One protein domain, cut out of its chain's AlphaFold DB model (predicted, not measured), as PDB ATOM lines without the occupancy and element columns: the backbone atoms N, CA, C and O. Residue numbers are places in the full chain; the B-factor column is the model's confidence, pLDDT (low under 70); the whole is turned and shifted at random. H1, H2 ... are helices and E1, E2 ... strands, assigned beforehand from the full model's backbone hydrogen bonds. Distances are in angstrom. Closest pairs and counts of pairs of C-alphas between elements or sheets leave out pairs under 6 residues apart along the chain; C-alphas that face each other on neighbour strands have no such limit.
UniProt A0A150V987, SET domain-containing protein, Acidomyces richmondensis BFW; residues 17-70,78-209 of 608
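AT A GLANCE: This is residues 17 to 70 and 78 to 209 of the 608 residues of the protein "SET domain-containing protein" of Acidomyces richmondensis BFW (UniProt A0A150V987). One strongly twisted, branched sheet of eight strands makes the core, folded over on itself near the bend in E4, with E3, E6 and E9 on one part and E5, E8 and E7 on the other, not closed into a full barrel. H2 covers E4 and E5, the long H1 reaches away from the E7 end with E1 near it, and the short H3 is beside E9. The printed part has 186 residues, under half of them in named elements: along the chain come the helices H1 and H2, then nine named strands, then the helix H3; the class is mixed, helices and strands, and some pairs of neighbour strands are parallel, others antiparallel. The whole is compact, with a radius of gyration of the C-alphas of 16.5 A and spans of 52 by 41 by 36 A.

IN THESE COORDINATES: H1, residues 17 to 36, begins at C-alpha 17 (249.154, -8.715, 307.303) and is 28.5 A long. H2, residues 46 to 62, is 24.1 A long. E1 is residues 82 to 85 and E2 residues 100 to 102. E3, residues 116 to 122, measures 19.6 A; E4, residues 132 to 139, 21.2 A; E5, residues 145 to 151, 19.3 A; E6, residues 165 to 171, 15.8 A. E7 is residues 174 to 177, E8 residues 183 to 187 and E9 residues 193 to 198. H3, residues 206 to 209, ends at C-alpha 209 (215.449, -33.857, 337.472).

HOW THE PARTS SIT: E3, E4 and E5 form a meander, each strand the antiparallel neighbour of the one before; with E6, antiparallel to E3, they make a Greek key. N 121 and O 138 of E3 and E4 are 2.9 A apart, N 135 and O 148 of E4 and E5 3.0 A, and N 120 and O 168 of E3 and E6 2.9 A. E4 bends by 54 degrees at residue 136. E2 is parallel to E3, with N 117 and O 100 at 2.8 A, and lies on the same side of E3 as E4; E6 lies on the other side. E9 is antiparallel to E6, with N 194 and O 169 at 2.8 A. E8 is parallel to E5, with N 149 and O 185 at 2.8 A, and forms a hairpin with E7, with N 184 and O 176 at 2.9 A. E1 pairs with no named strand. H2 is on the sheet at a height of 9.8 A, over E4 and E5, only just slantwise to the strands at 33 degrees to E4 on the local plane; its closest C-alphas to E4 are those of Arg 53 and Val 136, 6.5 A apart. H1 only grazes the sheet with residues 29 to 36, and H3 only grazes it with residues 206 to 209. Every O i to N i+4 pair of H1 and H2 is within hydrogen-bond range; H3 is too short for one.

THE WHOLE: The C-alphas farthest apart, those of Tyr 17 and Pro 206, are 52.8 A apart. Residues 71 to 77 are not printed, and C-alphas 70 and 78 are 13.3 A apart across this cut. The links E1 to E2, E2 to E3 and E5 to E6 are long. The mean pLDDT of the printed part is 86.1; it is under 70 at residues 63 to 70, 78 to 79 and 200 to 209.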
ATOM      1  N   TYR A  17     250.412  -8.698 308.056       77.69
ATOM      2  CA  TYR A  17     249.154  -8.715 307.303       77.69
ATOM      3  C   TYR A  17     248.156  -9.778 307.812       77.69
ATOM      4  O   TYR A  17     246.947  -9.557 307.780       77.69
ATOM      5  N   GLU A  18     248.632 -10.935 308.291       78.44
ATOM      6  CA  GLU A  18     247.775 -11.971 308.888       78.44
ATOM      7  C   GLU A  18     247.252 -11.514 310.253       78.44
ATOM      8  O   GLU A  18     246.063 -11.670 310.543       78.44
ATOM      9  N   ALA A  19     248.112 -10.888 311.062       78.94
ATOM     10  CA  ALA A  19     247.724 -10.327 312.352       78.94
ATOM     11  C   ALA A  19     246.672  -9.213 312.191       78.94
ATOM     12  O   ALA A  19     245.647  -9.228 312.877       78.94
ATOM     13  N   GLU A  20     246.861  -8.305 311.230       84.56
ATOM     14  CA  GLU A  20     245.890  -7.261 310.880       84.56
ATOM     15  C   GLU A  20     244.569  -7.847 310.372       84.56
ATOM     16  O   GLU A  20     243.492  -7.386 310.766       84.56
ATOM     17  N   ARG A  21     244.617  -8.901 309.545       85.75
ATOM     18  CA  ARG A  21     243.411  -9.595 309.066       85.75
ATOM     19  C   ARG A  21     242.614 -10.193 310.223       85.75
ATOM     20  O   ARG A  21     241.390 -10.051 310.262       85.75
ATOM     21  N   ILE A  22     243.293 -10.847 311.166       84.75
ATOM     22  CA  ILE A  22     242.672 -11.424 312.366       84.75
ATOM     23  C   ILE A  22     242.056 -10.325 313.231       84.75
ATOM     24  O   ILE A  22     240.873 -10.415 313.573       84.75
ATOM     25  N   ALA A  23     242.820  -9.272 313.531       85.81
ATOM     26  CA  ALA A  23     242.346  -8.140 314.320       85.81
ATOM     27  C   ALA A  23     241.113  -7.491 313.673       85.81
ATOM     28  O   ALA A  23     240.107  -7.261 314.340       85.81
ATOM     29  N   THR A  24     241.137  -7.283 312.354       88.38
ATOM     30  CA  THR A  24     240.013  -6.717 311.594       88.38
ATOM     31  C   THR A  24     238.771  -7.603 311.677       88.38
ATOM     32  O   THR A  24     237.674  -7.104 311.940       88.38
ATOM     33  N   LYS A  25     238.920  -8.927 311.520       87.44
ATOM     34  CA  LYS A  25     237.800  -9.877 311.633       87.44
ATOM     35  C   LYS A  25     237.176  -9.851 313.032       87.44
ATOM     36  O   LYS A  25     235.951  -9.841 313.156       87.44
ATOM     37  N   ILE A  26     238.003  -9.795 314.076       87.94
ATOM     38  CA  ILE A  26     237.542  -9.710 315.467       87.94
ATOM     39  C   ILE A  26     236.828  -8.382 315.726       87.94
ATOM     40  O   ILE A  26     235.693  -8.393 316.200       87.94
ATOM     41  N   LYS A  27     237.439  -7.246 315.366       88.94
ATOM     42  CA  LYS A  27     236.840  -5.908 315.526       88.94
ATOM     43  C   LYS A  27     235.503  -5.805 314.778       88.94
ATOM     44  O   LYS A  27     234.532  -5.284 315.321       88.94
ATOM     45  N   SER A  28     235.412  -6.378 313.576       90.69
ATOM     46  CA  SER A  28     234.164  -6.457 312.806       90.69
ATOM     47  C   SER A  28     233.089  -7.298 313.507       90.69
ATOM     48  O   SER A  28     231.932  -6.879 313.579       90.69
ATOM     49  N   ARG A  29     233.444  -8.463 314.073       90.94
ATOM     50  CA  ARG A  29     232.516  -9.259 314.896       90.94
ATOM     51  C   ARG A  29     232.015  -8.458 316.099       90.94
ATOM     52  O   ARG A  29     230.807  -8.395 316.292       90.94
ATOM     53  N   LEU A  30     232.913  -7.838 316.865       91.19
ATOM     54  CA  LEU A  30     232.553  -7.053 318.051       91.19
ATOM     55  C   LEU A  30     231.616  -5.889 317.702       91.19
ATOM     56  O   LEU A  30     230.620  -5.677 318.385       91.19
ATOM     57  N   SER A  31     231.879  -5.196 316.591       93.25
ATOM     58  CA  SER A  31     231.001  -4.134 316.085       93.25
ATOM     59  C   SER A  31     229.593  -4.650 315.757       93.25
ATOM     60  O   SER A  31     228.605  -4.048 316.172       93.25
ATOM     61  N   ARG A  32     229.475  -5.810 315.091       93.81
ATOM     62  CA  ARG A  32     228.171  -6.442 314.806       93.81
ATOM     63  C   ARG A  32     227.428  -6.864 316.077       93.81
ATOM     64  O   ARG A  32     226.210  -6.697 316.136       93.81
ATOM     65  N   CYS A  33     228.144  -7.400 317.070       93.19
ATOM     66  CA  CYS A  33     227.576  -7.734 318.378       93.19
ATOM     67  C   CYS A  33     226.983  -6.492 319.047       93.19
ATOM     68  O   CYS A  33     225.817  -6.519 319.430       93.19
ATOM     69  N   GLU A  34     227.737  -5.391 319.114       94.00
ATOM     70  CA  GLU A  34     227.267  -4.160 319.757       94.00
ATOM     71  C   GLU A  34     226.079  -3.533 319.009       94.00
ATOM     72  O   GLU A  34     225.102  -3.135 319.634       94.00
ATOM     73  N   GLN A  35     226.095  -3.526 317.671       95.31
ATOM     74  CA  GLN A  35     224.969  -3.040 316.856       95.31
ATOM     75  C   GLN A  35     223.685  -3.860 317.034       95.31
ATOM     76  O   GLN A  35     222.587  -3.337 316.860       95.31
ATOM     77  N   SER A  36     223.822  -5.152 317.338       95.25
ATOM     78  CA  SER A  36     222.692  -6.077 317.474       95.25
ATOM     79  C   SER A  36     222.264  -6.287 318.925       95.25
ATOM     80  O   SER A  36     221.317  -7.028 319.183       95.25
ATOM     81  N   LYS A  37     222.966  -5.677 319.879       96.50
ATOM     82  CA  LYS A  37     222.793  -5.912 321.308       96.50
ATOM     83  C   LYS A  37     221.383  -5.577 321.771       96.50
ATOM     84  O   LYS A  37     220.837  -4.523 321.452       96.50
ATOM     85  N   GLY A  38     220.788  -6.491 322.532       95.38
ATOM     86  CA  GLY A  38     219.427  -6.342 323.044       95.38
ATOM     87  C   GLY A  38     218.328  -6.537 321.994       95.38
ATOM     88  O   GLY A  38     217.154  -6.429 322.336       95.38
ATOM     89  N   LEU A  39     218.648  -6.851 320.734       96.94
ATOM     90  CA  LEU A  39     217.625  -7.283 319.783       96.94
ATOM     91  C   LEU A  39     217.108  -8.667 320.183       96.94
ATOM     92  O   LEU A  39     217.900  -9.575 320.444       96.94
ATOM     93  N   MET A  40     215.785  -8.842 320.187       96.25
ATOM     94  CA  MET A  40     215.181 -10.152 320.428       96.25
ATOM     95  C   MET A  40     215.618 -11.161 319.366       96.25
ATOM     96  O   MET A  40     215.742 -10.833 318.177       96.25
ATOM     97  N   ARG A  41     215.808 -12.411 319.792       94.69
ATOM     98  CA  ARG A  41     216.065 -13.530 318.895       94.69
ATOM     99  C   ARG A  41     214.936 -13.637 317.874       94.69
ATOM    100  O   ARG A  41     213.753 -13.604 318.203       94.69
ATOM    101  N   LYS A  42     215.319 -13.819 316.612       91.19
ATOM    102  CA  LYS A  42     214.384 -14.149 315.535       91.19
ATOM    103  C   LYS A  42     214.307 -15.661 315.391       91.19
ATOM    104  O   LYS A  42     215.341 -16.320 315.296       91.19
ATOM    105  N   SER A  43     213.088 -16.191 315.347       87.31
ATOM    106  CA  SER A  43     212.869 -17.609 315.075       87.31
ATOM    107  C   SER A  43     213.425 -17.980 313.697       87.31
ATOM    108  O   SER A  43     213.339 -17.197 312.744       87.31
ATOM    109  N   ARG A  44     214.020 -19.169 313.595       87.44
ATOM    110  CA  ARG A  44     214.544 -19.699 312.333       87.44
ATOM    111  C   ARG A  44     213.403 -20.338 311.550       87.44
ATOM    112  O   ARG A  44     212.702 -21.203 312.067       87.44
ATOM    113  N   ASP A  45     213.238 -19.951 310.289       86.19
ATOM    114  CA  ASP A  45     212.292 -20.614 309.389       86.19
ATOM    115  C   ASP A  45     212.684 -22.086 309.127       86.19
ATOM    116  O   ASP A  45     213.800 -22.531 309.417       86.19
ATOM    117  N   GLN A  46     211.768 -22.868 308.551       79.00
ATOM    118  CA  GLN A  46     212.004 -24.293 308.290       79.00
ATOM    119  C   GLN A  46     213.183 -24.543 307.336       79.00
ATOM    120  O   GLN A  46     213.936 -25.497 307.538       79.00
ATOM    121  N   ASN A  47     213.398 -23.684 306.333       81.12
ATOM    122  CA  ASN A  47     214.479 -23.852 305.363       81.12
ATOM    123  C   ASN A  47     215.840 -23.499 305.967       81.12
ATOM    124  O   ASN A  47     216.832 -24.165 305.666       81.12
ATOM    125  N   SER A  48     215.932 -22.447 306.785       82.19
ATOM    126  CA  SER A  48     217.167 -22.137 307.521       82.19
ATOM    127  C   SER A  48     217.475 -23.209 308.565       82.19
ATOM    128  O   SER A  48     218.624 -23.634 308.687       82.19
ATOM    129  N   SER A  49     216.444 -23.734 309.227       83.25
ATOM    130  CA  SER A  49     216.556 -24.845 310.170       83.25
ATOM    131  C   SER A  49     217.068 -26.134 309.517       83.25
ATOM    132  O   SER A  49     217.990 -26.772 310.028       83.25
ATOM    133  N   ALA A  50     216.505 -26.507 308.363       82.81
ATOM    134  CA  ALA A  50     216.950 -27.663 307.589       82.81
ATOM    135  C   ALA A  50     218.392 -27.487 307.098       82.81
ATOM    136  O   ALA A  50     219.211 -28.383 307.284       82.81
ATOM    137  N   ARG A  51     218.736 -26.308 306.555       87.00
ATOM    138  CA  ARG A  51     220.102 -25.989 306.112       87.00
ATOM    139  C   ARG A  51     221.124 -26.110 307.238       87.00
ATOM    140  O   ARG A  51     222.175 -26.699 307.018       87.00
ATOM    141  N   LEU A  52     220.811 -25.608 308.432       86.00
ATOM    142  CA  LEU A  52     221.710 -25.676 309.583       86.00
ATOM    143  C   LEU A  52     221.981 -27.128 310.015       86.00
ATOM    144  O   LEU A  52     223.134 -27.490 310.243       86.00
ATOM    145  N   ARG A  53     220.948 -27.982 310.069       86.44
ATOM    146  CA  ARG A  53     221.118 -29.415 310.379       86.44
ATOM    147  C   ARG A  53     221.882 -30.159 309.284       86.44
ATOM    148  O   ARG A  53     222.766 -30.946 309.606       86.44
ATOM    149  N   SER A  54     221.581 -29.893 308.011       86.12
ATOM    150  CA  SER A  54     222.305 -30.491 306.883       86.12
ATOM    151  C   SER A  54     223.772 -30.066 306.864       86.12
ATOM    152  O   SER A  54     224.638 -30.897 306.614       86.12
ATOM    153  N   MET A  55     224.065 -28.801 307.178       86.19
ATOM    154  CA  MET A  55     225.434 -28.307 307.326       86.19
ATOM    155  C   MET A  55     226.155 -29.010 308.479       86.19
ATOM    156  O   MET A  55     227.304 -29.401 308.309       86.19
ATOM    157  N   ALA A  56     225.488 -29.204 309.620       83.19
ATOM    158  CA  ALA A  56     226.059 -29.950 310.739       83.19
ATOM    159  C   ALA A  56     226.393 -31.397 310.344       83.19
ATOM    160  O   ALA A  56     227.495 -31.844 310.628       83.19
ATOM    161  N   GLY A  57     225.485 -32.091 309.647       79.50
ATOM    162  CA  GLY A  57     225.728 -33.451 309.152       79.50
ATOM    163  C   GLY A  57     226.884 -33.520 308.150       79.50
ATOM    164  O   GLY A  57     227.802 -34.315 308.314       79.50
ATOM    165  N   LEU A  58     226.901 -32.622 307.161       84.31
ATOM    166  CA  LEU A  58     227.981 -32.571 306.175       84.31
ATOM    167  C   LEU A  58     229.338 -32.304 306.840       84.31
ATOM    168  O   LEU A  58     230.317 -32.982 306.549       84.31
ATOM    169  N   LEU A  59     229.402 -31.324 307.743       83.75
ATOM    170  CA  LEU A  59     230.647 -30.966 308.417       83.75
ATOM    171  C   LEU A  59     231.081 -32.004 309.452       83.75
ATOM    172  O   LEU A  59     232.280 -32.141 309.655       83.75
ATOM    173  N   SER A  60     230.162 -32.736 310.091       82.00
ATOM    174  CA  SER A  60     230.537 -33.841 310.981       82.00
ATOM    175  C   SER A  60     231.126 -35.013 310.206       82.00
ATOM    176  O   SER A  60     232.083 -35.615 310.679       82.00
ATOM    177  N   ASP A  61     230.608 -35.295 309.008       78.81
ATOM    178  CA  ASP A  61     231.113 -36.367 308.140       78.81
ATOM    179  C   ASP A  61     232.456 -35.995 307.490       78.81
ATOM    180  O   ASP A  61     233.283 -36.860 307.205       78.81
ATOM    181  N   MET A  62     232.680 -34.697 307.258       73.06
ATOM    182  CA  MET A  62     233.934 -34.151 306.730       73.06
ATOM    183  C   MET A  62     234.973 -33.840 307.811       73.06
ATOM    184  O   MET A  62     236.135 -33.597 307.473       73.06
ATOM    185  N   ALA A  63     234.577 -33.783 309.086       58.47
ATOM    186  CA  ALA A  63     235.502 -33.520 310.175       58.47
ATOM    187  C   ALA A  63     236.517 -34.671 310.218       58.47
ATOM    188  O   ALA A  63     236.111 -35.832 310.312       58.47
ATOM    189  N   PRO A  64     237.829 -34.389 310.118       50.56
ATOM    190  CA  PRO A  64     238.824 -35.442 310.153       50.56
ATOM    191  C   PRO A  64     238.667 -36.225 311.456       50.56
ATOM    192  O   PRO A  64     238.541 -35.643 312.535       50.56
ATOM    193  N   ASP A  65     238.667 -37.551 311.335       47.81
ATOM    194  CA  ASP A  65     238.692 -38.478 312.462       47.81
ATOM    195  C   ASP A  65     239.755 -37.996 313.470       47.81
ATOM    196  O   ASP A  65     240.844 -37.586 313.061       47.81
ATOM    197  N   GLU A  66     239.517 -38.051 314.785       44.19
ATOM    198  CA  GLU A  66     240.516 -37.594 315.779       44.19
ATOM    199  C   GLU A  66     241.876 -38.317 315.624       44.19
ATOM    200  O   GLU A  66     242.921 -37.815 316.049       44.19
ATOM    201  N   LYS A  67     241.876 -39.480 314.954       39.09
ATOM    202  CA  LYS A  67     243.063 -40.247 314.552       39.09
ATOM    203  C   LYS A  67     243.827 -39.663 313.352       39.09
ATOM    204  O   LYS A  67     245.013 -39.942 313.227       39.09
ATOM    205  N   TYR A  68     243.202 -38.850 312.501       33.09
ATOM    206  CA  TYR A  68     243.812 -38.224 311.320       33.09
ATOM    207  C   TYR A  68     244.543 -36.907 311.610       33.09
ATOM    208  O   TYR A  68     245.411 -36.523 310.834       33.09
ATOM    209  N   ASN A  69     244.353 -36.300 312.790       40.03
ATOM    210  CA  ASN A  69     245.221 -35.216 313.294       40.03
ATOM    211  C   ASN A  69     246.675 -35.674 313.589       40.03
ATOM    212  O   ASN A  69     247.462 -34.926 314.184       40.03
ATOM    213  N   GLN A  70     247.020 -36.922 313.247       39.75
ATOM    214  CA  GLN A  70     248.303 -37.572 313.522       39.75
ATOM    215  C   GLN A  70     249.225 -37.669 312.296       39.75
ATOM    216  O   GLN A  70     250.390 -38.011 312.479       39.75
ATOM    217  N   PHE A  78     249.236 -24.980 307.724       46.34
ATOM    218  CA  PHE A  78     248.918 -25.013 309.155       46.34
ATOM    219  C   PHE A  78     248.262 -23.685 309.558       46.34
ATOM    220  O   PHE A  78     248.914 -22.641 309.584       46.34
ATOM    221  N   THR A  79     246.956 -23.701 309.831       62.53
ATOM    222  CA  THR A  79     246.235 -22.499 310.262       62.53
ATOM    223  C   THR A  79     246.120 -22.546 311.777       62.53
ATOM    224  O   THR A  79     245.384 -23.360 312.331       62.53
ATOM    225  N   ILE A  80     246.892 -21.709 312.466       72.31
ATOM    226  CA  ILE A  80     246.882 -21.667 313.930       72.31
ATOM    227  C   ILE A  80     245.544 -21.079 314.398       72.31
ATOM    228  O   ILE A  80     245.134 -20.028 313.897       72.31
ATOM    229  N   PRO A  81     244.840 -21.739 315.335       83.88
ATOM    230  CA  PRO A  81     243.536 -21.280 315.790       83.88
ATOM    231  C   PRO A  81     243.630 -19.928 316.495       83.88
ATOM    232  O   PRO A  81     244.604 -19.655 317.191       83.88
ATOM    233  N   VAL A  82     242.588 -19.110 316.367       84.69
ATOM    234  CA  VAL A  82     242.508 -17.792 317.007       84.69
ATOM    235  C   VAL A  82     241.543 -17.838 318.189       84.69
ATOM    236  O   VAL A  82     240.426 -18.339 318.056       84.69
ATOM    237  N   LEU A  83     241.962 -17.280 319.324       87.88
ATOM    238  CA  LEU A  83     241.135 -17.062 320.508       87.88
ATOM    239  C   LEU A  83     240.981 -15.567 320.780       87.88
ATOM    240  O   LEU A  83     241.889 -14.773 320.542       87.88
ATOM    241  N   LEU A  84     239.820 -15.196 321.307       84.69
ATOM    242  CA  LEU A  84     239.558 -13.850 321.793       84.69
ATOM    243  C   LEU A  84     239.842 -13.800 323.298       84.69
ATOM    244  O   LEU A  84     239.306 -14.622 324.036       84.69
ATOM    245  N   SER A  85     240.646 -12.836 323.737       82.06
ATOM    246  CA  SER A  85     240.962 -12.575 325.146       82.06
ATOM    247  C   SER A  85     240.605 -11.134 325.516       82.06
ATOM    248  O   SER A  85     240.626 -10.250 324.664       82.06
ATOM    249  N   GLY A  86     240.293 -10.877 326.786       75.50
ATOM    250  CA  GLY A  86     240.062  -9.518 327.293       75.50
ATOM    251  C   GLY A  86     238.601  -9.056 327.340       75.50
ATOM    252  O   GLY A  86     238.361  -7.900 327.665       75.50
ATOM    253  N   MET A  87     237.636  -9.947 327.083       85.94
ATOM    254  CA  MET A  87     236.200  -9.737 327.365       85.94
ATOM    255  C   MET A  87     235.661 -10.861 328.265       85.94
ATOM    256  O   MET A  87     234.824 -11.651 327.825       85.94
ATOM    257  N   PRO A  88     236.200 -11.013 329.488       93.00
ATOM    258  CA  PRO A  88     235.780 -12.082 330.375       93.00
ATOM    259  C   PRO A  88     234.406 -11.790 330.987       93.00
ATOM    260  O   PRO A  88     234.026 -10.638 331.207       93.00
ATOM    261  N   TYR A  89     233.690 -12.852 331.323       94.12
ATOM    262  CA  TYR A  89     232.463 -12.814 332.109       94.12
ATOM    263  C   TYR A  89     232.498 -13.953 333.137       94.12
ATOM    264  O   TYR A  89     233.176 -14.944 332.894       94.12
ATOM    265  N   PRO A  90     231.804 -13.844 334.284       96.00
ATOM    266  CA  PRO A  90     231.855 -14.894 335.295       96.00
ATOM    267  C   PRO A  90     230.985 -16.109 334.914       96.00
ATOM    268  O   PRO A  90     229.919 -15.914 334.302       96.00
ATOM    269  N   PRO A  91     231.372 -17.330 335.341       97.19
ATOM    270  CA  PRO A  91     230.518 -18.515 335.284       97.19
ATOM    271  C   PRO A  91     229.294 -18.380 336.193       97.19
ATOM    272  O   PRO A  91     229.270 -17.573 337.128       97.19
ATOM    273  N   CYS A  92     228.290 -19.224 335.965       96.75
ATOM    274  CA  CYS A  92     227.135 -19.305 336.846       96.75
ATOM    275  C   CYS A  92     227.523 -19.914 338.205       96.75
ATOM    276  O   CYS A  92     228.029 -21.035 338.295       96.75
ATOM    277  N   THR A  93     227.213 -19.194 339.284       96.81
ATOM    278  CA  THR A  93     227.425 -19.639 340.675       96.81
ATOM    279  C   THR A  93     226.123 -19.968 341.413       96.81
ATOM    280  O   THR A  93     226.142 -20.280 342.600       96.81
ATOM    281  N   VAL A  94     224.989 -19.944 340.708       95.19
ATOM    282  CA  VAL A  94     223.656 -20.209 341.263       95.19
ATOM    283  C   VAL A  94     223.312 -21.698 341.103       95.19
ATOM    284  O   VAL A  94     223.548 -22.247 340.020       95.19
ATOM    285  N   PRO A  95     222.790 -22.388 342.132       92.31
ATOM    286  CA  PRO A  95     222.284 -23.759 342.011       92.31
ATOM    287  C   PRO A  95     221.235 -23.900 340.906       92.31
ATOM    288  O   PRO A  95     220.413 -23.010 340.702       92.31
ATOM    289  N   ILE A  96     221.239 -25.020 340.176       89.06
ATOM    290  CA  ILE A  96     220.356 -25.161 339.000       89.06
ATOM    291  C   ILE A  96     218.861 -25.032 339.340       89.06
ATOM    292  O   ILE A  96     218.084 -24.563 338.516       89.06
ATOM    293  N   ASN A  97     218.460 -25.452 340.541       87.06
ATOM    294  CA  ASN A  97     217.072 -25.475 341.005       87.06
ATOM    295  C   ASN A  97     216.563 -24.095 341.453       87.06
ATOM    296  O   ASN A  97     215.369 -23.936 341.687       87.06
ATOM    297  N   GLU A  98     217.452 -23.111 341.569       91.75
ATOM    298  CA  GLU A  98     217.117 -21.720 341.884       91.75
ATOM    299  C   GLU A  98     216.987 -20.856 340.618       91.75
ATOM    300  O   GLU A  98     216.570 -19.700 340.687       91.75
ATOM    301  N   LEU A  99     217.330 -21.402 339.447       93.19
ATOM    302  CA  LEU A  99     217.290 -20.679 338.182       93.19
ATOM    303  C   LEU A  99     215.884 -20.679 337.566       93.19
ATOM    304  O   LEU A  99     215.182 -21.690 337.534       93.19
ATOM    305  N   ARG A 100     215.492 -19.540 336.993       94.56
ATOM    306  CA  ARG A 100     214.199 -19.375 336.321       94.56
ATOM    307  C   ARG A 100     214.228 -19.972 334.917       94.56
ATOM    308  O   ARG A 100     215.045 -19.575 334.092       94.56
ATOM    309  N   HIS A 101     213.286 -20.853 334.604       91.75
ATOM    310  CA  HIS A 101     213.149 -21.392 333.252       91.75
ATOM    311  C   HIS A 101     212.820 -20.304 332.217       91.75
ATOM    312  O   HIS A 101     211.948 -19.465 332.451       91.75
ATOM    313  N   ILE A 102     213.508 -20.358 331.076       94.94
ATOM    314  CA  ILE A 102     213.259 -19.536 329.884       94.94
ATOM    315  C   ILE A 102     213.240 -20.415 328.625       94.94
ATOM    316  O   ILE A 102     213.733 -21.547 328.647       94.94
ATOM    317  N   CYS A 103     212.706 -19.875 327.533       94.81
ATOM    318  CA  CYS A 103     212.660 -20.498 326.210       94.81
ATOM    319  C   CYS A 103     213.613 -19.795 325.230       94.81
ATOM    320  O   CYS A 103     214.101 -18.691 325.483       94.81
ATOM    321  N   LEU A 104     213.850 -20.399 324.060       96.00
ATOM    322  CA  LEU A 104     214.633 -19.771 322.989       96.00
ATOM    323  C   LEU A 104     214.025 -18.435 322.530       96.00
ATOM    324  O   LEU A 104     214.760 -17.534 322.132       96.00
ATOM    325  N   SER A 105     212.705 -18.277 322.608       94.25
ATOM    326  CA  SER A 105     212.008 -17.032 322.269       94.25
ATOM    327  C   SER A 105     212.360 -15.852 323.179       94.25
ATOM    328  O   SER A 105     212.206 -14.708 322.764       94.25
ATOM    329  N   ASP A 106     212.848 -16.113 324.396       95.38
ATOM    330  CA  ASP A 106     213.156 -15.075 325.389       95.38
ATOM    331  C   ASP A 106     214.570 -14.491 325.217       95.38
ATOM    332  O   ASP A 106     214.959 -13.549 325.915       95.38
ATOM    333  N   LEU A 107     215.367 -15.067 324.311       97.50
ATOM    334  CA  LEU A 107     216.772 -14.717 324.149       97.50
ATOM    335  C   LEU A 107     216.955 -13.372 323.441       97.50
ATOM    336  O   LEU A 107     216.285 -13.069 322.456       97.50
ATOM    337  N   HIS A 108     217.935 -12.600 323.901       98.00
ATOM    338  CA  HIS A 108     218.359 -11.339 323.295       98.00
ATOM    339  C   HIS A 108     219.820 -11.426 322.844       98.00
ATOM    340  O   HIS A 108     220.648 -12.059 323.500       98.00
ATOM    341  N   ILE A 109     220.144 -10.834 321.693       97.56
ATOM    342  CA  ILE A 109     221.497 -10.883 321.123       97.56
ATOM    343  C   ILE A 109     222.469 -10.108 322.024       97.56
ATOM    344  O   ILE A 109     222.129  -9.065 322.582       97.56
ATOM    345  N   GLU A 110     223.685 -10.639 322.152       96.38
ATOM    346  CA  GLU A 110     224.765 -10.118 322.993       96.38
ATOM    347  C   GLU A 110     224.337  -9.964 324.463       96.38
ATOM    348  O   GLU A 110     224.595  -8.952 325.113       96.38
ATOM    349  N   THR A 111     223.623 -10.972 324.980       97.25
ATOM    350  CA  THR A 111     223.041 -10.947 326.330       97.25
ATOM    351  C   THR A 111     223.319 -12.239 327.095       97.25
ATOM    352  O   THR A 111     223.046 -13.342 326.615       97.25
ATOM    353  N   HIS A 112     223.830 -12.090 328.321       96.25
ATOM    354  CA  HIS A 112     223.868 -13.148 329.332       96.25
ATOM    355  C   HIS A 112     222.572 -13.132 330.136       96.25
ATOM    356  O   HIS A 112     222.308 -12.183 330.877       96.25
ATOM    357  N   HIS A 113     221.779 -14.192 330.036       97.94
ATOM    358  CA  HIS A 113     220.488 -14.283 330.715       97.94
ATOM    359  C   HIS A 113     220.690 -14.763 332.158       97.94
ATOM    360  O   HIS A 113     220.370 -15.900 332.503       97.94
ATOM    361  N   ARG A 114     221.278 -13.903 333.000       97.62
ATOM    362  CA  ARG A 114     221.601 -14.202 334.407       97.62
ATOM    363  C   ARG A 114     220.359 -14.643 335.196       97.62
ATOM    364  O   ARG A 114     219.243 -14.208 334.909       97.62
ATOM    365  N   GLY A 115     220.543 -15.555 336.147       97.00
ATOM    366  CA  GLY A 115     219.458 -16.168 336.920       97.00
ATOM    367  C   GLY A 115     218.483 -17.045 336.118       97.00
ATOM    368  O   GLY A 115     217.424 -17.393 336.640       97.00
ATOM    369  N   SER A 116     218.794 -17.388 334.862       97.06
ATOM    370  CA  SER A 116     217.894 -18.154 333.988       97.06
ATOM    371  C   SER A 116     218.445 -19.535 333.613       97.06
ATOM    372  O   SER A 116     219.654 -19.762 333.631       97.06
ATOM    373  N   LEU A 117     217.550 -20.456 333.254       95.19
ATOM    374  CA  LEU A 117     217.835 -21.838 332.870       95.19
ATOM    375  C   LEU A 117     217.157 -22.170 331.541       95.19
ATOM    376  O   LEU A 117     215.940 -22.031 331.412       95.19
ATOM    377  N   LEU A 118     217.930 -22.671 330.581       94.94
ATOM    378  CA  LEU A 118     217.425 -23.102 329.279       94.94
ATOM    379  C   LEU A 118     217.629 -24.609 329.102       94.94
ATOM    380  O   LEU A 118     218.742 -25.112 329.246       94.94
ATOM    381  N   MET A 119     216.555 -25.331 328.786       92.69
ATOM    382  CA  MET A 119     216.561 -26.790 328.644       92.69
ATOM    383  C   MET A 119     216.538 -27.170 327.167       92.69
ATOM    384  O   MET A 119     215.687 -26.689 326.422       92.69
ATOM    385  N   LEU A 120     217.455 -28.039 326.750       93.75
ATOM    386  CA  LEU A 120     217.738 -28.284 325.341       93.75
ATOM    387  C   LEU A 120     217.867 -29.773 325.023       93.75
ATOM    388  O   LEU A 120     218.413 -30.553 325.809       93.75
ATOM    389  N   GLN A 121     217.421 -30.145 323.824       92.88
ATOM    390  CA  GLN A 121     217.621 -31.465 323.231       92.88
ATOM    391  C   GLN A 121     218.508 -31.350 321.988       92.88
ATOM    392  O   GLN A 121     218.250 -30.526 321.110       92.88
ATOM    393  N   ARG A 122     219.533 -32.195 321.870       93.56
ATOM    394  CA  ARG A 122     220.367 -32.264 320.664       93.56
ATOM    395  C   ARG A 122     219.569 -32.850 319.493       93.56
ATOM    396  O   ARG A 122     218.900 -33.867 319.641       93.56
ATOM    397  N   THR A 123     219.651 -32.220 318.319       93.38
ATOM    398  CA  THR A 123     218.902 -32.611 317.105       93.38
ATOM    399  C   THR A 123     219.764 -32.813 315.858       93.38
ATOM    400  O   THR A 123     219.226 -33.096 314.787       93.38
ATOM    401  N   SER A 124     221.087 -32.685 315.973       93.50
ATOM    402  CA  SER A 124     222.037 -32.986 314.898       93.50
ATOM    403  C   SER A 124     223.291 -33.687 315.440       93.50
ATOM    404  O   SER A 124     223.527 -33.683 316.655       93.50
ATOM    405  N   PRO A 125     224.138 -34.252 314.562       93.94
ATOM    406  CA  PRO A 125     225.515 -34.602 314.909       93.94
ATOM    407  C   PRO A 125     226.289 -33.410 315.487       93.94
ATOM    408  O   PRO A 125     225.866 -32.250 315.352       93.94
ATOM    409  N   VAL A 126     227.401 -33.699 316.161       93.62
ATOM    410  CA  VAL A 126     228.314 -32.674 316.674       93.62
ATOM    411  C   VAL A 126     229.451 -32.467 315.690       93.62
ATOM    412  O   VAL A 126     230.118 -33.408 315.270       93.62
ATOM    413  N   VAL A 127     229.692 -31.208 315.352       92.06
ATOM    414  CA  VAL A 127     230.858 -30.789 314.582       92.06
ATOM    415  C   VAL A 127     231.951 -30.394 315.566       92.06
ATOM    416  O   VAL A 127     231.732 -29.560 316.449       92.06
ATOM    417  N   LYS A 128     233.131 -30.997 315.424       90.19
ATOM    418  CA  LYS A 128     234.243 -30.835 316.364       90.19
ATOM    419  C   LYS A 128     235.364 -30.026 315.729       90.19
ATOM    420  O   LYS A 128     235.936 -30.433 314.721       90.19
ATOM    421  N   PHE A 129     235.711 -28.903 316.345       86.94
ATOM    422  CA  PHE A 129     236.920 -28.146 316.041       86.94
ATOM    423  C   PHE A 129     237.849 -28.130 317.254       86.94
ATOM    424  O   PHE A 129     237.449 -28.384 318.385       86.94
ATOM    425  N   ARG A 130     239.112 -27.754 317.037       84.50
ATOM    426  CA  ARG A 130     240.110 -27.693 318.116       84.50
ATOM    427  C   ARG A 130     239.742 -26.698 319.223       84.50
ATOM    428  O   ARG A 130     240.017 -26.954 320.390       84.50
ATOM    429  N   THR A 131     239.145 -25.560 318.861       87.38
ATOM    430  CA  THR A 131     238.782 -24.485 319.797       87.38
ATOM    431  C   THR A 131     237.365 -24.594 320.344       87.38
ATOM    432  O   THR A 131     237.094 -23.980 321.368       87.38
ATOM    433  N   TYR A 132     236.461 -25.335 319.701       91.25
ATOM    434  CA  TYR A 132     235.072 -25.490 320.139       91.25
ATOM    435  C   TYR A 132     234.404 -26.690 319.462       91.25
ATOM    436  O   TYR A 132     234.792 -27.083 318.363       91.25
ATOM    437  N   SER A 133     233.353 -27.222 320.074       94.50
ATOM    438  CA  SER A 133     232.398 -28.102 319.395       94.50
ATOM    439  C   SER A 133     231.066 -27.383 319.217       94.50
ATOM    440  O   SER A 133     230.762 -26.433 319.944       94.50
ATOM    441  N   TRP A 134     230.276 -27.779 318.222       95.31
ATOM    442  CA  TRP A 134     228.937 -27.227 318.058       95.31
ATOM    443  C   TRP A 134     227.931 -28.235 317.516       95.31
ATOM    444  O   TRP A 134     228.274 -29.204 316.840       95.31
ATOM    445  N   THR A 135     226.661 -27.998 317.828       96.69
ATOM    446  CA  THR A 135     225.533 -28.815 317.369       96.69
ATOM    447  C   THR A 135     224.259 -27.980 317.270       96.69
ATOM    448  O   THR A 135     224.220 -26.822 317.697       96.69
ATOM    449  N   VAL A 136     223.207 -28.560 316.698       96.31
ATOM    450  CA  VAL A 136     221.878 -27.957 316.635       96.31
ATOM    451  C   VAL A 136     221.024 -28.509 317.760       96.31
ATOM    452  O   VAL A 136     220.784 -29.716 317.853       96.31
ATOM    453  N   VAL A 137     220.513 -27.612 318.588       95.81
ATOM    454  CA  VAL A 137     219.656 -27.931 319.727       95.81
ATOM    455  C   VAL A 137     218.241 -27.435 319.484       95.81
ATOM    456  O   VAL A 137     218.042 -26.433 318.802       95.81
ATOM    457  N   ARG A 138     217.260 -28.139 320.040       94.62
ATOM    458  CA  ARG A 138     215.864 -27.713 320.115       94.62
ATOM    459  C   ARG A 138     215.539 -27.306 321.541       94.62
ATOM    460  O   ARG A 138     216.016 -27.949 322.480       94.62
ATOM    461  N   ASP A 139     214.731 -26.264 321.676       91.19
ATOM    462  CA  ASP A 139     214.045 -25.957 322.926       91.19
ATOM    463  C   ASP A 139     213.245 -27.179 323.400       91.19
ATOM    464  O   ASP A 139     212.709 -27.955 322.611       91.19
ATOM    465  N   ARG A 140     213.160 -27.376 324.707       82.38
ATOM    466  CA  ARG A 140     212.326 -28.434 325.264       82.38
ATOM    467  C   ARG A 140     210.833 -28.129 325.151       82.38
ATOM    468  O   ARG A 140     210.037 -29.058 325.041       82.38
ATOM    469  N   TYR A 141     210.458 -26.858 325.246       79.38
ATOM    470  CA  TYR A 141     209.063 -26.427 325.328       79.38
ATOM    471  C   TYR A 141     208.536 -25.856 324.005       79.38
ATOM    472  O   TYR A 141     207.373 -25.461 323.932       79.38
ATOM    473  N   SER A 142     209.361 -25.830 322.952       82.88
ATOM    474  CA  SER A 142     208.970 -25.398 321.609       82.88
ATOM    475  C   SER A 142     209.716 -26.178 320.517       82.88
ATOM    476  O   SER A 142     210.713 -26.842 320.777       82.88
ATOM    477  N   ASP A 143     209.249 -26.094 319.270       84.38
ATOM    478  CA  ASP A 143     209.951 -26.678 318.113       84.38
ATOM    479  C   ASP A 143     211.082 -25.791 317.573       84.38
ATOM    480  O   ASP A 143     211.712 -26.112 316.557       84.38
ATOM    481  N   GLU A 144     211.355 -24.675 318.246       91.38
ATOM    482  CA  GLU A 144     212.420 -23.772 317.857       91.38
ATOM    483  C   GLU A 144     213.787 -24.417 318.058       91.38
ATOM    484  O   GLU A 144     214.029 -25.153 319.019       91.38
ATOM    485  N   ILE A 145     214.706 -24.108 317.145       94.69
ATOM    486  CA  ILE A 145     216.081 -24.582 317.219       94.69
ATOM    487  C   ILE A 145     217.084 -23.445 317.219       94.69
ATOM    488  O   ILE A 145     216.815 -22.342 316.736       94.69
ATOM    489  N   GLU A 146     218.273 -23.749 317.719       95.62
ATOM    490  CA  GLU A 146     219.412 -22.852 317.664       95.62
ATOM    491  C   GLU A 146     220.734 -23.622 317.574       95.62
ATOM    492  O   GLU A 146     220.804 -24.820 317.861       95.62
ATOM    493  N   ARG A 147     221.793 -22.931 317.148       96.06
ATOM    494  CA  ARG A 147     223.168 -23.436 317.215       96.06
ATOM    495  C   ARG A 147     223.717 -23.256 318.631       96.06
ATOM    496  O   ARG A 147     223.714 -22.143 319.149       96.06
ATOM    497  N   LEU A 148     224.216 -24.337 319.224       97.56
ATOM    498  CA  LEU A 148     224.936 -24.335 320.499       97.56
ATOM    499  C   LEU A 148     226.421 -24.584 320.247       97.56
ATOM    500  O   LEU A 148     226.768 -25.575 319.608       97.56
ATOM    501  N   GLU A 149     227.278 -23.716 320.776       96.94
ATOM    502  CA  GLU A 149     228.733 -23.837 320.730       96.94
ATOM    503  C   GLU A 149     229.322 -23.970 322.137       96.94
ATOM    504  O   GLU A 149     229.087 -23.121 322.999       96.94
ATOM    505  N   LEU A 150     230.145 -24.999 322.344       96.19
ATOM    506  CA  LEU A 150     230.916 -25.207 323.566       96.19
ATOM    507  C   LEU A 150     232.394 -24.927 323.284       96.19
ATOM    508  O   LEU A 150     233.062 -25.678 322.572       96.19
ATOM    509  N   HIS A 151     232.901 -23.823 323.821       93.62
ATOM    510  CA  HIS A 151     234.242 -23.307 323.555       93.62
ATOM    511  C   HIS A 151     235.260 -23.885 324.536       93.62
ATOM    512  O   HIS A 151     234.981 -24.080 325.714       93.62
ATOM    513  N   MET A 152     236.468 -24.142 324.033       90.56
ATOM    514  CA  MET A 152     237.651 -24.664 324.723       90.56
ATOM    515  C   MET A 152     237.432 -25.995 325.449       90.56
ATOM    516  O   MET A 152     237.971 -27.015 325.038       90.56
ATOM    517  N   HIS A 153     236.658 -26.038 326.519       91.69
ATOM    518  CA  HIS A 153     236.537 -27.174 327.429       91.69
ATOM    519  C   HIS A 153     235.454 -28.178 326.994       91.69
ATOM    520  O   HIS A 153     234.652 -28.633 327.804       91.69
ATOM    521  N   HIS A 154     235.445 -28.543 325.709       89.12
ATOM    522  CA  HIS A 154     234.398 -29.362 325.093       89.12
ATOM    523  C   HIS A 154     234.594 -30.879 325.219       89.12
ATOM    524  O   HIS A 154     233.746 -31.628 324.750       89.12
ATOM    525  N   SER A 155     235.665 -31.361 325.861       86.19
ATOM    526  CA  SER A 155     235.913 -32.799 326.050       86.19
ATOM    527  C   SER A 155     236.118 -33.187 327.514       86.19
ATOM    528  O   SER A 155     236.883 -32.552 328.247       86.19
ATOM    529  N   TRP A 156     235.473 -34.284 327.916       81.75
ATOM    530  CA  TRP A 156     235.535 -34.872 329.248       81.75
ATOM    531  C   TRP A 156     235.671 -36.402 329.170       81.75
ATOM    532  O   TRP A 156     235.014 -37.049 328.363       81.75
ATOM    533  N   HIS A 157     236.548 -37.001 329.988       77.56
ATOM    534  CA  HIS A 157     236.880 -38.442 329.940       77.56
ATOM    535  C   HIS A 157     237.235 -38.995 328.538       77.56
ATOM    536  O   HIS A 157     237.057 -40.183 328.283       77.56
ATOM    537  N   GLY A 158     237.778 -38.154 327.650       78.88
ATOM    538  CA  GLY A 158     238.168 -38.552 326.292       78.88
ATOM    539  C   GLY A 158     237.023 -38.552 325.278       78.88
ATOM    540  O   GLY A 158     237.225 -38.992 324.154       78.88
ATOM    541  N   GLU A 159     235.847 -38.052 325.654       85.50
ATOM    542  CA  GLU A 159     234.696 -37.893 324.765       85.50
ATOM    543  C   GLU A 159     234.290 -36.416 324.696       85.50
ATOM    544  O   GLU A 159     234.567 -35.646 325.618       85.50
ATOM    545  N   ASP A 160     233.664 -35.995 323.598       91.88
ATOM    546  CA  ASP A 160     233.099 -34.649 323.480       91.88
ATOM    547  C   ASP A 160     231.810 -34.543 324.315       91.88
ATOM    548  O   ASP A 160     230.967 -35.444 324.309       91.88
ATOM    549  N   VAL A 161     231.663 -33.449 325.060       91.25
ATOM    550  CA  VAL A 161     230.545 -33.208 325.978       91.25
ATOM    551  C   VAL A 161     229.218 -33.163 325.223       91.25
ATOM    552  O   VAL A 161     228.277 -33.834 325.651       91.25
ATOM    553  N   LEU A 162     229.152 -32.437 324.099       93.69
ATOM    554  CA  LEU A 162     227.943 -32.342 323.279       93.69
ATOM    555  C   LEU A 162     227.653 -33.675 322.587       93.69
ATOM    556  O   LEU A 162     226.491 -34.056 322.471       93.69
ATOM    557  N   GLU A 163     228.690 -34.403 322.155       91.75
ATOM    558  CA  GLU A 163     228.503 -35.705 321.497       91.75
ATOM    559  C   GLU A 163     227.951 -36.732 322.481       91.75
ATOM    560  O   GLU A 163     227.081 -37.523 322.134       91.75
ATOM    561  N   SER A 164     228.411 -36.697 323.731       87.50
ATOM    562  CA  SER A 164     228.012 -37.646 324.770       87.50
ATOM    563  C   SER A 164     226.627 -37.379 325.379       87.50
ATOM    564  O   SER A 164     226.197 -38.160 326.241       87.50
ATOM    565  N   ALA A 165     225.968 -36.279 324.998       88.38
ATOM    566  CA  ALA A 165     224.744 -35.772 325.606       88.38
ATOM    567  C   ALA A 165     223.586 -35.695 324.594       88.38
ATOM    568  O   ALA A 165     223.707 -35.127 323.507       88.38
ATOM    569  N   SER A 166     222.426 -36.225 324.985       88.62
ATOM    570  CA  SER A 166     221.175 -36.074 324.227       88.62
ATOM    571  C   SER A 166     220.340 -34.902 324.739       88.62
ATOM    572  O   SER A 166     219.713 -34.197 323.949       88.62
ATOM    573  N   HIS A 167     220.361 -34.672 326.054       89.19
ATOM    574  CA  HIS A 167     219.641 -33.596 326.727       89.19
ATOM    575  C   HIS A 167     220.573 -32.853 327.673       89.19
ATOM    576  O   HIS A 167     221.373 -33.465 328.389       89.19
ATOM    577  N   MET A 168     220.435 -31.534 327.707       92.25
ATOM    578  CA  MET A 168     221.288 -30.647 328.487       92.25
ATOM    579  C   MET A 168     220.516 -29.446 329.022       92.25
ATOM    580  O   MET A 168     219.472 -29.071 328.487       92.25
ATOM    581  N   ALA A 169     221.041 -28.853 330.085       92.44
ATOM    582  CA  ALA A 169     220.584 -27.586 330.629       92.44
ATOM    583  C   ALA A 169     221.715 -26.561 330.549       92.44
ATOM    584  O   ALA A 169     222.856 -26.890 330.877       92.44
ATOM    585  N   LEU A 170     221.399 -25.337 330.135       95.94
ATOM    586  CA  LEU A 170     222.321 -24.207 330.159       95.94
ATOM    587  C   LEU A 170     221.941 -23.263 331.291       95.94
ATOM    588  O   LEU A 170     220.829 -22.729 331.313       95.94
ATOM    589  N   LYS A 171     222.879 -23.060 332.211       96.00
ATOM    590  CA  LYS A 171     222.781 -22.086 333.294       96.00
ATOM    591  C   LYS A 171     223.212 -20.728 332.748       96.00
ATOM    592  O   LYS A 171     224.271 -20.619 332.146       96.00
ATOM    593  N   GLU A 172     222.381 -19.711 332.945       97.31
ATOM    594  CA  GLU A 172     222.629 -18.327 332.521       97.31
ATOM    595  C   GLU A 172     223.079 -18.172 331.053       97.31
ATOM    596  O   GLU A 172     224.141 -17.601 330.783       97.31
ATOM    597  N   PRO A 173     222.291 -18.671 330.082       97.69
ATOM    598  CA  PRO A 173     222.731 -18.808 328.697       97.69
ATOM    599  C   PRO A 173     223.183 -17.476 328.087       97.69
ATOM    600  O   PRO A 173     222.500 -16.448 328.193       97.69
ATOM    601  N   TYR A 174     224.320 -17.520 327.391       98.00
ATOM    602  CA  TYR A 174     224.843 -16.408 326.609       98.00
ATOM    603  C   TYR A 174     224.453 -16.563 325.145       98.00
ATOM    604  O   TYR A 174     224.843 -17.527 324.483       98.00
ATOM    605  N   PHE A 175     223.673 -15.612 324.641       98.06
ATOM    606  CA  PHE A 175     223.262 -15.582 323.245       98.06
ATOM    607  C   PHE A 175     223.980 -14.440 322.526       98.06
ATOM    608  O   PHE A 175     223.883 -13.287 322.936       98.06
ATOM    609  N   THR A 176     224.741 -14.753 321.478       96.81
ATOM    610  CA  THR A 176     225.657 -13.812 320.803       96.81
ATOM    611  C   THR A 176     225.797 -14.155 319.315       96.81
ATOM    612  O   THR A 176     225.095 -15.024 318.797       96.81
ATOM    613  N   LEU A 177     226.693 -13.460 318.613       94.19
ATOM    614  CA  LEU A 177     227.067 -13.731 317.233       94.19
ATOM    615  C   LEU A 177     228.421 -14.449 317.158       94.19
ATOM    616  O   LEU A 177     229.397 -14.083 317.832       94.19
ATOM    617  N   ASN A 178     228.504 -15.452 316.286       89.06
ATOM    618  CA  ASN A 178     229.765 -16.108 315.950       89.06
ATOM    619  C   ASN A 178     230.609 -15.255 314.976       89.06
ATOM    620  O   ASN A 178     230.273 -14.120 314.627       89.06
ATOM    621  N   ASN A 179     231.745 -15.796 314.532       82.12
ATOM    622  CA  ASN A 179     232.661 -15.105 313.616       82.12
ATOM    623  C   ASN A 179     232.049 -14.797 312.240       82.12
ATOM    624  O   ASN A 179     232.465 -13.831 311.595       82.12
ATOM    625  N   ASP A 180     231.048 -15.563 311.821       83.38
ATOM    626  CA  ASP A 180     230.369 -15.389 310.539       83.38
ATOM    627  C   ASP A 180     229.159 -14.445 310.664       83.38
ATOM    628  O   ASP A 180     228.656 -13.933 309.667       83.38
ATOM    629  N   GLY A 181     228.791 -14.056 311.890       85.69
ATOM    630  CA  GLY A 181     227.658 -13.176 312.182       85.69
ATOM    631  C   GLY A 181     226.339 -13.921 312.356       85.69
ATOM    632  O   GLY A 181     225.282 -13.300 312.315       85.69
ATOM    633  N   GLU A 182     226.387 -15.240 312.534       90.19
ATOM    634  CA  GLU A 182     225.216 -16.047 312.854       90.19
ATOM    635  C   GLU A 182     224.949 -16.019 314.357       90.19
ATOM    636  O   GLU A 182     225.881 -16.004 315.164       90.19
ATOM    637  N   THR A 183     223.674 -16.070 314.737       93.94
ATOM    638  CA  THR A 183     223.260 -16.182 316.135       93.94
ATOM    639  C   THR A 183     223.583 -17.556 316.712       93.94
ATOM    640  O   THR A 183     223.308 -18.581 316.082       93.94
ATOM    641  N   VAL A 184     224.148 -17.575 317.919       96.06
ATOM    642  CA  VAL A 184     224.568 -18.790 318.625       96.06
ATOM    643  C   VAL A 184     224.331 -18.677 320.128       96.06
ATOM    644  O   VAL A 184     224.498 -17.611 320.723       96.06
ATOM    645  N   LEU A 185     223.996 -19.804 320.751       97.94
ATOM    646  CA  LEU A 185     224.194 -20.022 322.180       97.94
ATOM    647  C   LEU A 185     225.659 -20.389 322.403       97.94
ATOM    648  O   LEU A 185     226.142 -21.365 321.829       97.94
ATOM    649  N   ARG A 186     226.367 -19.616 323.221       96.75
ATOM    650  CA  ARG A 186     227.795 -19.800 323.488       96.75
ATOM    651  C   ARG A 186     228.015 -20.200 324.943       96.75
ATOM    652  O   ARG A 186     227.460 -19.584 325.846       96.75
ATOM    653  N   VAL A 187     228.852 -21.209 325.160       97.31
ATOM    654  CA  VAL A 187     229.268 -21.671 326.488       97.31
ATOM    655  C   VAL A 187     230.793 -21.685 326.546       97.31
ATOM    656  O   VAL A 187     231.421 -22.444 325.812       97.31
ATOM    657  N   ASP A 188     231.391 -20.859 327.406       95.88
ATOM    658  CA  ASP A 188     232.846 -20.847 327.637       95.88
ATOM    659  C   ASP A 188     233.248 -21.541 328.953       95.88
ATOM    660  O   ASP A 188     234.377 -22.019 329.088       95.88
ATOM    661  N   HIS A 189     232.329 -21.641 329.922       96.19
ATOM    662  CA  HIS A 189     232.599 -22.250 331.223       96.19
ATOM    663  C   HIS A 189     232.035 -23.675 331.325       96.19
ATOM    664  O   HIS A 189     230.848 -23.884 331.070       96.19
ATOM    665  N   PRO A 190     232.836 -24.665 331.771       93.06
ATOM    666  CA  PRO A 190     232.379 -26.051 331.906       93.06
ATOM    667  C   PRO A 190     231.181 -26.239 332.845       93.06
ATOM    668  O   PRO A 190     230.401 -27.165 332.655       93.06
ATOM    669  N   SER A 191     231.052 -25.393 333.873       92.75
ATOM    670  CA  SER A 191     229.987 -25.465 334.884       92.75
ATOM    671  C   SER A 191     228.622 -25.000 334.380       92.75
ATOM    672  O   SER A 191     227.611 -25.293 335.017       92.75
ATOM    673  N   ASP A 192     228.588 -24.269 333.266       95.69
ATOM    674  CA  ASP A 192     227.375 -23.603 332.787       95.69
ATOM    675  C   ASP A 192     226.541 -24.516 331.878       95.69
ATOM    676  O   ASP A 192     225.391 -24.208 331.572       95.69
ATOM    677  N   ILE A 193     227.082 -25.675 331.494       93.62
ATOM    678  CA  ILE A 193     226.368 -26.740 330.793       93.62
ATOM    679  C   ILE A 193     226.241 -27.969 331.689       93.62
ATOM    680  O   ILE A 193     227.219 -28.495 332.217       93.62
ATOM    681  N   VAL A 194     225.017 -28.471 331.826       89.88
ATOM    682  CA  VAL A 194     224.725 -29.648 332.638       89.88
ATOM    683  C   VAL A 194     224.119 -30.744 331.780       89.88
ATOM    684  O   VAL A 194     223.096 -30.545 331.129       89.88
ATOM    685  N   ILE A 195     224.744 -31.922 331.785       86.62
ATOM    686  CA  ILE A 195     224.247 -33.091 331.053       86.62
ATOM    687  C   ILE A 195     223.080 -33.698 331.832       86.62
ATOM    688  O   ILE A 195     223.244 -34.147 332.967       86.62
ATOM    689  N   LEU A 196     221.908 -33.742 331.204       82.81
ATOM    690  CA  LEU A 196     220.693 -34.301 331.796       82.81
ATOM    691  C   LEU A 196     220.511 -35.769 331.415       82.81
ATOM    692  O   LEU A 196     220.165 -36.585 332.268       82.81
ATOM    693  N   ALA A 197     220.777 -36.107 330.152       79.56
ATOM    694  CA  ALA A 197     220.746 -37.476 329.654       79.56
ATOM    695  C   ALA A 197     221.822 -37.712 328.594       79.56
ATOM    696  O   ALA A 197     222.186 -36.808 327.836       79.56
ATOM    697  N   ASP A 198     222.311 -38.946 328.536       77.88
ATOM    698  CA  ASP A 198     223.234 -39.395 327.499       77.88
ATOM    699  C   ASP A 198     222.520 -39.879 326.228       77.88
ATOM    700  O   ASP A 198     221.291 -39.858 326.138       77.88
ATOM    701  N   ASN A 199     223.293 -40.294 325.220       77.88
ATOM    702  CA  ASN A 199     222.754 -40.836 323.965       77.88
ATOM    703  C   ASN A 199     221.976 -42.151 324.152       77.88
ATOM    704  O   ASN A 199     221.131 -42.463 323.320       77.88
ATOM    705  N   ASP A 200     222.225 -42.889 325.240       69.88
ATOM    706  CA  ASP A 200     221.471 -44.094 325.605       69.88
ATOM    707  C   ASP A 200     220.154 -43.727 326.338       69.88
ATOM    708  O   ASP A 200     219.444 -44.610 326.819       69.88
ATOM    709  N   GLY A 201     219.828 -42.432 326.468       63.88
ATOM    710  CA  GLY A 201     218.640 -41.934 327.167       63.88
ATOM    711  C   GLY A 201     218.712 -42.066 328.692       63.88
ATOM    712  O   GLY A 201     217.708 -41.852 329.373       63.88
ATOM    713  N   CYS A 202     219.878 -42.411 329.246       64.44
ATOM    714  CA  CYS A 202     220.062 -42.600 330.678       64.44
ATOM    715  C   CYS A 202     220.226 -41.241 331.369       64.44
ATOM    716  O   CYS A 202     221.109 -40.455 331.014       64.44
ATOM    717  N   ALA A 203     219.395 -40.977 332.378       62.50
ATOM    718  CA  ALA A 203     219.485 -39.772 333.196       62.50
ATOM    719  C   ALA A 203     220.826 -39.717 333.949       62.50
ATOM    720  O   ALA A 203     221.133 -40.600 334.750       62.50
ATOM    721  N   VAL A 204     221.616 -38.668 333.712       63.72
ATOM    722  CA  VAL A 204     222.973 -38.530 334.274       63.72
ATOM    723  C   VAL A 204     222.960 -37.878 335.661       63.72
ATOM    724  O   VAL A 204     223.868 -38.117 336.453       63.72
ATOM    725  N   SER A 205     221.922 -37.102 335.998       56.66
ATOM    726  CA  SER A 205     221.802 -36.457 337.312       56.66
ATOM    727  C   SER A 205     220.360 -36.456 337.840       56.66
ATOM    728  O   SER A 205     219.578 -35.556 337.526       56.66
ATOM    729  N   PRO A 206     219.973 -37.452 338.659       49.09
ATOM    730  CA  PRO A 206     218.619 -37.566 339.206       49.09
ATOM    731  C   PRO A 206     218.191 -36.404 340.120       49.09
ATOM    732  O   PRO A 206     216.999 -36.115 340.204       49.09
ATOM    733  N   TYR A 207     219.126 -35.712 340.793       48.75
ATOM    734  CA  TYR A 207     218.792 -34.579 341.677       48.75
ATOM    735  C   TYR A 207     218.274 -33.357 340.926       48.75
ATOM    736  O   TYR A 207     217.357 -32.705 341.412       48.75
ATOM    737  N   LEU A 208     218.823 -33.078 339.743       50.19
ATOM    738  CA  LEU A 208     218.440 -31.919 338.926       50.19
ATOM    739  C   LEU A 208     217.127 -32.162 338.166       50.19
ATOM    740  O   LEU A 208     216.579 -31.258 337.547       50.19
ATOM    741  N   LEU A 209     216.635 -33.404 338.192       52.62
ATOM    742  CA  LEU A 209     215.449 -33.857 337.472       52.62
ATOM    743  C   LEU A 209     214.206 -33.983 338.359       52.62
ATOM    744  O   LEU A 209     213.143 -34.291 337.818       52.62
TER     745      LEU A 209